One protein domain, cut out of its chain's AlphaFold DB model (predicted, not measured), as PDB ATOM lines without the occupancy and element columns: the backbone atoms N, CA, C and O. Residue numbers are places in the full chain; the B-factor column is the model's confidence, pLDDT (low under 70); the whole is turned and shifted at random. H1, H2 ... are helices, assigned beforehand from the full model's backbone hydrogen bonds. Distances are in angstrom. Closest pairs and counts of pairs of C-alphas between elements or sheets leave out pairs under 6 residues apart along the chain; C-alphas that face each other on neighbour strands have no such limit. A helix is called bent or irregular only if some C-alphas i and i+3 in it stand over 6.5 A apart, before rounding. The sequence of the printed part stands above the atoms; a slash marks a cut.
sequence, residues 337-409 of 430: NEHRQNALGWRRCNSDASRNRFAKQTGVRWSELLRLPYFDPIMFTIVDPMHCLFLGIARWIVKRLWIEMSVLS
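AT A GLANCE: This is residues 337 to 409 of the 430 residues of an uncharacterized protein of Rhizophagus irregularis (UniProt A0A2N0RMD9). The longest helix, H1, makes a helical hairpin with H2, and the short H3 is near H1; these three form a small head at one end of an elongated model. From the head a long stretch with no named element leads away to H4 and H5, which form an arm making up much of the length, and residues 379 to 397 and 400 to 406 stick out free of the rest. The printed part has 73 residues with five named helices, in the order H1, H2, H3, H4, H5, and no named strand; the class is all helix. The whole is loose, with a radius of gyration of the C-alphas of 16.2 A, and the C-alphas span 46 by 29 by 19 A along their three main axes.

IN THESE COORDINATES: H1 covers residues 337 to 348 and is 16.5 A long from first to last C-alpha, beginning at C-alpha 337, (156.378, 145.772, 250.788). H2, residues 352 to 362, is 15.1 A long and ends at C-alpha 362, (151.917, 154.332, 260.144). H3 covers residues 368 to 371 and is 5.7 A long. H4, residues 385 to 390, is 8.7 A long. H5, residues 393 to 403, is 14.2 A long and ends at C-alpha 403, (162.870, 178.752, 264.602); it is neither bent nor irregular, but only just: C-alphas 400 and 403 are 6.2 A apart.

HOW THE PARTS SIT: H1 and H2 touch and form a helical hairpin, at a shallow tilt of 16 degrees, opposite ways. Their closest C-alphas, those of Trp 346 and Arg 355, are 5.5 A apart, and H1 touches H2 with residues 342 to 347 alone. H1 and H3 are close but not clearly touching; their closest C-alphas, those of Arg 340 and Leu 370, are 6.8 A apart. H4 and H5 are also close but not clearly touching, with the C-alphas of Cys 388 and Ala 394 closest at 6.6 A. H4 and H5 stand at a steep tilt of 67 degrees and run the same way. H1, H2 and H3 are each apart from both H4 and H5, and H2 is apart from H3. Each O i to N i+4 pair is within hydrogen-bond range in H1, H2 and H4; in H5 it is 6 of 7, and H3 is too short for such a pair.

THE WHOLE: The two C-alphas farthest apart are those of Pro 373 and Ser 409, at 48.7 A. The printed part has no cut. The link from H3 to H4, residues 372 to 384, is long; the other three links are tight. The mean pLDDT of the printed part is 76.5, and residues 381 to 402 and 404 to 407 are under 70.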
ATOM      1  N   ASN A 337     157.136 146.910 250.273       83.50
ATOM      2  CA  ASN A 337     156.378 145.772 250.788       83.50
ATOM      3  C   ASN A 337     155.745 146.089 252.144       83.50
ATOM      4  O   ASN A 337     154.565 145.807 252.357       83.50
ATOM      5  N   GLU A 338     156.492 146.740 253.036       87.69
ATOM      6  CA  GLU A 338     155.979 147.187 254.333       87.69
ATOM      7  C   GLU A 338     154.856 148.221 254.153       87.69
ATOM      8  O   GLU A 338     153.810 148.143 254.800       87.69
ATOM      9  N   HIS A 339     155.009 149.148 253.202       88.06
ATOM     10  CA  HIS A 339     153.962 150.107 252.852       88.06
ATOM     11  C   HIS A 339     152.675 149.400 252.403       88.06
ATOM     12  O   HIS A 339     151.587 149.742 252.872       88.06
ATOM     13  N   ARG A 340     152.776 148.383 251.538       88.25
ATOM     14  CA  ARG A 340     151.617 147.597 251.083       88.25
ATOM     15  C   ARG A 340     150.965 146.822 252.227       88.25
ATOM     16  O   ARG A 340     149.738 146.813 252.325       88.25
ATOM     17  N   GLN A 341     151.753 146.220 253.115       89.44
ATOM     18  CA  GLN A 341     151.235 145.520 254.295       89.44
ATOM     19  C   GLN A 341     150.487 146.474 255.232       89.44
ATOM     20  O   GLN A 341     149.356 146.186 255.629       89.44
ATOM     21  N   ASN A 342     151.058 147.646 255.507       90.62
ATOM     22  CA  ASN A 342     150.419 148.687 256.308       90.62
ATOM     23  C   ASN A 342     149.130 149.201 255.646       90.62
ATOM     24  O   ASN A 342     148.105 149.357 256.309       90.62
ATOM     25  N   ALA A 343     149.122 149.385 254.325       90.56
ATOM     26  CA  ALA A 343     147.922 149.772 253.589       90.56
ATOM     27  C   ALA A 343     146.817 148.701 253.661       90.56
ATOM     28  O   ALA A 343     145.637 149.031 253.814       90.56
ATOM     29  N   LEU A 344     147.176 147.414 253.594       91.12
ATOM     30  CA  LEU A 344     146.236 146.308 253.799       91.12
ATOM     31  C   LEU A 344     145.716 146.267 255.242       91.12
ATOM     32  O   LEU A 344     144.521 146.057 255.445       91.12
ATOM     33  N   GLY A 345     146.574 146.521 256.233       89.50
ATOM     34  CA  GLY A 345     146.186 146.668 257.640       89.50
ATOM     35  C   GLY A 345     145.166 147.790 257.841       89.50
ATOM     36  O   GLY A 345     144.129 147.590 258.477       89.50
ATOM     37  N   TRP A 346     145.383 148.932 257.186       93.25
ATOM     38  CA  TRP A 346     144.423 150.033 257.153       93.25
ATOM     39  C   TRP A 346     143.092 149.620 256.504       93.25
ATOM     40  O   TRP A 346     142.025 149.917 257.039       93.25
ATOM     41  N   ARG A 347     143.123 148.884 255.382       90.62
ATOM     42  CA  ARG A 347     141.911 148.412 254.682       90.62
ATOM     43  C   ARG A 347     141.095 147.422 255.516       90.62
ATOM     44  O   ARG A 347     139.868 147.464 255.469       90.62
ATOM     45  N   ARG A 348     141.767 146.550 256.272       91.38
ATOM     46  CA  ARG A 348     141.145 145.549 257.158       91.38
ATOM     47  C   ARG A 348     140.502 146.162 258.403       91.38
ATOM     48  O   ARG A 348     139.713 145.491 259.062       91.38
ATOM     49  N   CYS A 349     140.804 147.419 258.732       91.88
ATOM     50  CA  CYS A 349     140.163 148.107 259.845       91.88
ATOM     51  C   CYS A 349     138.648 148.250 259.609       91.88
ATOM     52  O   CYS A 349     138.195 148.710 258.557       91.88
ATOM     53  N   ASN A 350     137.881 147.890 260.636       89.38
ATOM     54  CA  ASN A 350     136.419 147.802 260.639       89.38
ATOM     55  C   ASN A 350     135.689 149.119 260.970       89.38
ATOM     56  O   ASN A 350     134.465 149.160 260.915       89.38
ATOM     57  N   SER A 351     136.409 150.192 261.314       92.19
ATOM     58  CA  SER A 351     135.816 151.494 261.634       92.19
ATOM     59  C   SER A 351     136.687 152.643 261.133       92.19
ATOM     60  O   SER A 351     137.912 152.524 261.045       92.19
ATOM     61  N   ASP A 352     136.080 153.796 260.869       87.56
ATOM     62  CA  ASP A 352     136.840 154.978 260.452       87.56
ATOM     63  C   ASP A 352     137.726 155.531 261.579       87.56
ATOM     64  O   ASP A 352     138.800 156.081 261.326       87.56
ATOM     65  N   ALA A 353     137.343 155.316 262.841       91.25
ATOM     66  CA  ALA A 353     138.173 155.663 263.990       91.25
ATOM     67  C   ALA A 353     139.452 154.809 264.051       91.25
ATOM     68  O   ALA A 353     140.534 155.351 264.286       91.25
ATOM     69  N   SER A 354     139.353 153.496 263.803       88.31
ATOM     70  CA  SER A 354     140.522 152.607 263.757       88.31
ATOM     71  C   SER A 354     141.406 152.903 262.547       88.31
ATOM     72  O   SER A 354     142.618 153.031 262.711       88.31
ATOM     73  N   ARG A 355     140.816 153.165 261.374       90.19
ATOM     74  CA  ARG A 355     141.540 153.642 260.181       90.19
ATOM     75  C   ARG A 355     142.318 154.931 260.437       90.19
ATOM     76  O   ARG A 355     143.479 155.040 260.048       90.19
ATOM     77  N   ASN A 356     141.715 155.912 261.106       88.88
ATOM     78  CA  ASN A 356     142.385 157.177 261.408       88.88
ATOM     79  C   ASN A 356     143.529 157.012 262.417       88.88
ATOM     80  O   ASN A 356     144.582 157.624 262.239       88.88
ATOM     81  N   ARG A 357     143.367 156.167 263.444       89.44
ATOM     82  CA  ARG A 357     144.460 155.835 264.379       89.44
ATOM     83  C   ARG A 357     145.605 155.122 263.663       89.44
ATOM     84  O   ARG A 357     146.753 155.524 263.821       89.44
ATOM     85  N   PHE A 358     145.281 154.144 262.819       89.25
ATOM     86  CA  PHE A 358     146.261 153.390 262.040       89.25
ATOM     87  C   PHE A 358     147.046 154.299 261.089       89.25
ATOM     88  O   PHE A 358     148.274 154.251 261.053       89.25
ATOM     89  N   ALA A 359     146.355 155.192 260.373       88.25
ATOM     90  CA  ALA A 359     146.991 156.176 259.500       88.25
ATOM     91  C   ALA A 359     147.845 157.187 260.281       88.25
ATOM     92  O   ALA A 359     148.865 157.630 259.773       88.25
ATOM     93  N   LYS A 360     147.470 157.550 261.514       84.19
ATOM     94  CA  LYS A 360     148.287 158.439 262.356       84.19
ATOM     95  C   LYS A 360     149.581 157.765 262.825       84.19
ATOM     96  O   LYS A 360     150.594 158.440 262.940       84.19
ATOM     97  N   GLN A 361     149.536 156.459 263.085       84.12
ATOM     98  CA  GLN A 361     150.687 155.684 263.549       84.12
ATOM     99  C   GLN A 361     151.642 155.309 262.407       84.12
ATOM    100  O   GLN A 361     152.848 155.471 262.541       84.12
ATOM    101  N   THR A 362     151.111 154.833 261.278       83.00
ATOM    102  CA  THR A 362     151.917 154.332 260.144       83.00
ATOM    103  C   THR A 362     152.138 155.378 259.047       83.00
ATOM    104  O   THR A 362     153.074 155.290 258.250       83.00
ATOM    105  N   GLY A 363     151.274 156.394 258.971       85.06
ATOM    106  CA  GLY A 363     151.257 157.372 257.883       85.06
ATOM    107  C   GLY A 363     150.677 156.840 256.568       85.06
ATOM    108  O   GLY A 363     150.746 157.544 255.566       85.06
ATOM    109  N   VAL A 364     150.127 155.619 256.543       87.81
ATOM    110  CA  VAL A 364     149.694 154.937 255.311       87.81
ATOM    111  C   VAL A 364     148.168 154.827 255.233       87.81
ATOM    112  O   VAL A 364     147.489 154.599 256.237       87.81
ATOM    113  N   ARG A 365     147.621 154.980 254.020       90.31
ATOM    114  CA  ARG A 365     146.208 154.740 253.682       90.31
ATOM    115  C   ARG A 365     146.114 153.802 252.483       90.31
ATOM    116  O   ARG A 365     147.005 153.792 251.639       90.31
ATOM    117  N   TRP A 366     145.023 153.043 252.392       89.88
ATOM    118  CA  TRP A 366     144.769 152.213 251.214       89.88
ATOM    119  C   TRP A 366     144.472 153.075 249.983       89.88
ATOM    120  O   TRP A 366     143.692 154.024 250.058       89.88
ATOM    121  N   SER A 367     145.058 152.693 248.852       86.38
ATOM    122  CA  SER A 367     144.745 153.212 247.523       86.38
ATOM    123  C   SER A 367     144.575 152.042 246.562       86.38
ATOM    124  O   SER A 367     145.276 151.037 246.668       86.38
ATOM    125  N   GLU A 368     143.668 152.182 245.599       87.94
ATOM    126  CA  GLU A 368     143.448 151.184 244.548       87.94
ATOM    127  C   GLU A 368     144.680 150.997 243.648       87.94
ATOM    128  O   GLU A 368     144.908 149.899 243.144       87.94
ATOM    129  N   LEU A 369     145.545 152.015 243.549       84.88
ATOM    130  CA  LEU A 369     146.821 151.932 242.827       84.88
ATOM    131  C   LEU A 369     147.766 150.873 243.415       84.88
ATOM    132  O   LEU A 369     148.546 150.271 242.685       84.88
ATOM    133  N   LEU A 370     147.649 150.565 244.714       85.75
ATOM    134  CA  LEU A 370     148.458 149.536 245.378       85.75
ATOM    135  C   LEU A 370     148.084 148.103 244.965       85.75
ATOM    136  O   LEU A 370     148.729 147.159 245.419       85.75
ATOM    137  N   ARG A 371     147.059 147.913 244.124       83.00
ATOM    138  CA  ARG A 371     146.771 146.612 243.498       83.00
ATOM    139  C   ARG A 371     147.696 146.307 242.324       83.00
ATOM    140  O   ARG A 371     147.856 145.142 241.980       83.00
ATOM    141  N   LEU A 372     148.292 147.328 241.716       84.69
ATOM    142  CA  LEU A 372     149.163 147.164 240.559       84.69
ATOM    143  C   LEU A 372     150.520 146.595 241.026       84.69
ATOM    144  O   LEU A 372     151.161 147.202 241.897       84.69
ATOM    145  N   PRO A 373     150.977 145.443 240.488       78.44
ATOM    146  CA  PRO A 373     152.245 144.829 240.893       78.44
ATOM    147  C   PRO A 373     153.445 145.722 240.581       78.44
ATOM    148  O   PRO A 373     154.372 145.814 241.375       78.44
ATOM    149  N   TYR A 374     153.377 146.437 239.460       81.56
ATOM    150  CA  TYR A 374     154.435 147.331 239.007       81.56
ATOM    151  C   TYR A 374     154.440 148.685 239.718       81.56
ATOM    152  O   TYR A 374     155.432 149.382 239.622       81.56
ATOM    153  N   PHE A 375     153.363 149.100 240.394       79.88
ATOM    154  CA  PHE A 375     153.283 150.440 240.981       79.88
ATOM    155  C   PHE A 375     153.999 150.502 242.331       79.88
ATOM    156  O   PHE A 375     153.477 150.004 243.326       79.88
ATOM    157  N   ASP A 376     155.161 151.145 242.390       81.06
ATOM    158  CA  ASP A 376     155.840 151.424 243.649       81.06
ATOM    159  C   ASP A 376     155.412 152.791 244.222       81.06
ATOM    160  O   ASP A 376     155.824 153.830 243.704       81.06
ATOM    161  N   PRO A 377     154.615 152.839 245.307       75.38
ATOM    162  CA  PRO A 377     154.199 154.099 245.919       75.38
ATOM    163  C   PRO A 377     155.371 154.918 246.469       75.38
ATOM    164  O   PRO A 377     155.227 156.120 246.658       75.38
ATOM    165  N   ILE A 378     156.518 154.307 246.758       79.00
ATOM    166  CA  ILE A 378     157.662 155.013 247.345       79.00
ATOM    167  C   ILE A 378     158.441 155.739 246.253       79.00
ATOM    168  O   ILE A 378     158.778 156.908 246.424       79.00
ATOM    169  N   MET A 379     158.637 155.077 245.114       71.19
ATOM    170  CA  MET A 379     159.373 155.619 243.971       71.19
ATOM    171  C   MET A 379     158.502 156.468 243.038       71.19
ATOM    172  O   MET A 379     159.005 157.388 242.401       71.19
ATOM    173  N   PHE A 380     157.200 156.183 242.941       73.69
ATOM    174  CA  PHE A 380     156.303 156.794 241.947       73.69
ATOM    175  C   PHE A 380     155.317 157.809 242.529       73.69
ATOM    176  O   PHE A 380     154.406 158.259 241.830       73.69
ATOM    177  N   THR A 381     155.476 158.202 243.795       65.94
ATOM    178  CA  THR A 381     154.725 159.346 244.324       65.94
ATOM    179  C   THR A 381     155.261 160.627 243.691       65.94
ATOM    180  O   THR A 381     156.320 161.124 244.069       65.94
ATOM    181  N   ILE A 382     154.504 161.186 242.746       58.19
ATOM    182  CA  ILE A 382     154.764 162.518 242.201       58.19
ATOM    183  C   ILE A 382     154.497 163.520 243.318       58.19
ATOM    184  O   ILE A 382     153.352 163.704 243.746       58.19
ATOM    185  N   VAL A 383     155.553 164.153 243.818       56.72
ATOM    186  CA  VAL A 383     155.392 165.223 244.793       56.72
ATOM    187  C   VAL A 383     155.171 166.522 244.042       56.72
ATOM    188  O   VAL A 383     156.095 167.103 243.485       56.72
ATOM    189  N   ASP A 384     153.921 166.964 244.013       53.28
ATOM    190  CA  ASP A 384     153.565 168.261 243.457       53.28
ATOM    191  C   ASP A 384     154.211 169.381 244.312       53.28
ATOM    192  O   ASP A 384     153.960 169.444 245.525       53.28
ATOM    193  N   PRO A 385     155.039 170.272 243.728       53.97
ATOM    194  CA  PRO A 385     155.631 171.409 244.434       53.97
ATOM    195  C   PRO A 385     154.587 172.270 245.152       53.97
ATOM    196  O   PRO A 385     154.836 172.752 246.263       53.97
ATOM    197  N   MET A 386     153.381 172.399 244.581       52.38
ATOM    198  CA  MET A 386     152.275 173.078 245.253       52.38
ATOM    199  C   MET A 386     151.849 172.323 246.512       52.38
ATOM    200  O   MET A 386     151.668 172.932 247.566       52.38
ATOM    201  N   HIS A 387     151.770 170.993 246.466       53.03
ATOM    202  CA  HIS A 387     151.493 170.182 247.648       53.03
ATOM    203  C   HIS A 387     152.595 170.305 248.710       53.03
ATOM    204  O   HIS A 387     152.273 170.316 249.889       53.03
ATOM    205  N   CYS A 388     153.870 170.495 248.377       54.59
ATOM    206  CA  CYS A 388     154.900 170.743 249.399       54.59
ATOM    207  C   CYS A 388     154.746 172.076 250.141       54.59
ATOM    208  O   CYS A 388     154.979 172.141 251.356       54.59
ATOM    209  N   LEU A 389     154.294 173.113 249.437       55.03
ATOM    210  CA  LEU A 389     153.912 174.393 250.032       55.03
ATOM    211  C   LEU A 389     152.621 174.274 250.865       55.03
ATOM    212  O   LEU A 389     152.570 174.774 251.991       55.03
ATOM    213  N   PHE A 390     151.601 173.565 250.366       48.06
ATOM    214  CA  PHE A 390     150.272 173.487 250.992       48.06
ATOM    215  C   PHE A 390     150.103 172.383 252.053       48.06
ATOM    216  O   PHE A 390     149.307 172.554 252.977       48.06
ATOM    217  N   LEU A 391     150.863 171.285 251.995       53.38
ATOM    218  CA  LEU A 391     150.826 170.174 252.964       53.38
ATOM    219  C   LEU A 391     151.635 170.462 254.238       53.38
ATOM    220  O   LEU A 391     151.726 169.614 255.124       53.38
ATOM    221  N   GLY A 392     152.210 171.661 254.358       56.16
ATOM    222  CA  GLY A 392     152.855 172.112 255.585       56.16
ATOM    223  C   GLY A 392     154.291 171.628 255.772       56.16
ATOM    224  O   GLY A 392     154.817 171.798 256.866       56.16
ATOM    225  N   ILE A 393     154.946 171.097 254.732       61.97
ATOM    226  CA  ILE A 393     156.387 170.792 254.769       61.97
ATOM    227  C   ILE A 393     157.179 172.095 254.902       61.97
ATOM    228  O   ILE A 393     158.005 172.205 255.799       61.97
ATOM    229  N   ALA A 394     156.847 173.122 254.112       61.00
ATOM    230  CA  ALA A 394     157.427 174.458 254.272       61.00
ATOM    231  C   ALA A 394     157.195 175.022 255.689       61.00
ATOM    232  O   ALA A 394     158.114 175.516 256.333       61.00
ATOM    233  N   ARG A 395     155.979 174.862 256.230       64.12
ATOM    234  CA  ARG A 395     155.653 175.262 257.611       64.12
ATOM    235  C   ARG A 395     156.462 174.478 258.648       64.12
ATOM    236  O   ARG A 395     156.895 175.061 259.636       64.12
ATOM    237  N   TRP A 396     156.632 173.172 258.456       69.25
ATOM    238  CA  TRP A 396     157.428 172.326 259.339       69.25
ATOM    239  C   TRP A 396     158.899 172.736 259.300       69.25
ATOM    240  O   TRP A 396     159.492 172.871 260.358       69.25
ATOM    241  N   ILE A 397     159.452 173.030 258.121       65.31
ATOM    242  CA  ILE A 397     160.832 173.513 257.950       65.31
ATOM    243  C   ILE A 397     161.040 174.827 258.704       65.31
ATOM    244  O   ILE A 397     161.940 174.925 259.534       65.31
ATOM    245  N   VAL A 398     160.166 175.814 258.486       69.00
ATOM    246  CA  VAL A 398     160.272 177.115 259.163       69.00
ATOM    247  C   VAL A 398     160.198 176.948 260.683       69.00
ATOM    248  O   VAL A 398     161.001 177.530 261.402       69.00
ATOM    249  N   LYS A 399     159.277 176.120 261.194       66.75
ATOM    250  CA  LYS A 399     159.150 175.898 262.644       66.75
ATOM    251  C   LYS A 399     160.311 175.086 263.232       66.75
ATOM    252  O   LYS A 399     160.943 175.528 264.181       66.75
ATOM    253  N   ARG A 400     160.572 173.902 262.681       62.41
ATOM    254  CA  ARG A 400     161.450 172.873 263.259       62.41
ATOM    255  C   ARG A 400     162.929 173.118 262.996       62.41
ATOM    256  O   ARG A 400     163.767 172.736 263.797       62.41
ATOM    257  N   LEU A 401     163.260 173.701 261.850       61.25
ATOM    258  CA  LEU A 401     164.648 173.965 261.490       61.25
ATOM    259  C   LEU A 401     164.977 175.424 261.761       61.25
ATOM    260  O   LEU A 401     165.928 175.711 262.472       61.25
ATOM    261  N   TRP A 402     164.186 176.363 261.244       68.44
ATOM    262  CA  TRP A 402     164.608 177.763 261.299       68.44
ATOM    263  C   TRP A 402     164.349 178.424 262.655       68.44
ATOM    264  O   TRP A 402     165.223 179.132 263.147       68.44
ATOM    265  N   ILE A 403     163.198 178.176 263.287       70.12
ATOM    266  CA  ILE A 403     162.870 178.752 264.602       70.12
ATOM    267  C   ILE A 403     163.507 177.934 265.734       70.12
ATOM    268  O   ILE A 403     164.229 178.493 266.554       70.12
ATOM    269  N   GLU A 404     163.291 176.614 265.775       68.56
ATOM    270  CA  GLU A 404     163.819 175.759 266.856       68.56
ATOM    271  C   GLU A 404     165.362 175.721 266.893       68.56
ATOM    272  O   GLU A 404     165.931 175.698 267.981       68.56
ATOM    273  N   MET A 405     166.063 175.804 265.750       65.31
ATOM    274  CA  MET A 405     167.538 175.901 265.733       65.31
ATOM    275  C   MET A 405     168.064 177.345 265.842       65.31
ATOM    276  O   MET A 405     169.250 177.582 265.619       65.31
ATOM    277  N   SER A 406     167.206 178.317 266.178       65.62
ATOM    278  CA  SER A 406     167.562 179.736 266.353       65.62
ATOM    279  C   SER A 406     168.219 180.401 265.128       65.62
ATOM    280  O   SER A 406     168.974 181.362 265.271       65.62
ATOM    281  N   VAL A 407     167.935 179.914 263.915       65.69
ATOM    282  CA  VAL A 407     168.365 180.555 262.654       65.69
ATOM    283  C   VAL A 407     167.520 181.801 262.374       65.69
ATOM    284  O   VAL A 407     168.033 182.806 261.889       65.69
ATOM    285  N   LEU A 408     166.230 181.753 262.711       70.12
ATOM    286  CA  LEU A 408     165.304 182.880 262.679       70.12
ATOM    287  C   LEU A 408     164.825 183.184 264.096       70.12
ATOM    288  O   LEU A 408     164.217 182.332 264.745       70.12
ATOM    289  N   SER A 409     165.054 184.411 264.560       74.00
ATOM    290  CA  SER A 409     164.504 184.876 265.829       74.00
ATOM    291  C   SER A 409     163.105 185.463 265.629       74.00
ATOM    292  O   SER A 409     162.689 185.841 264.526       74.00
TER     293      SER A 409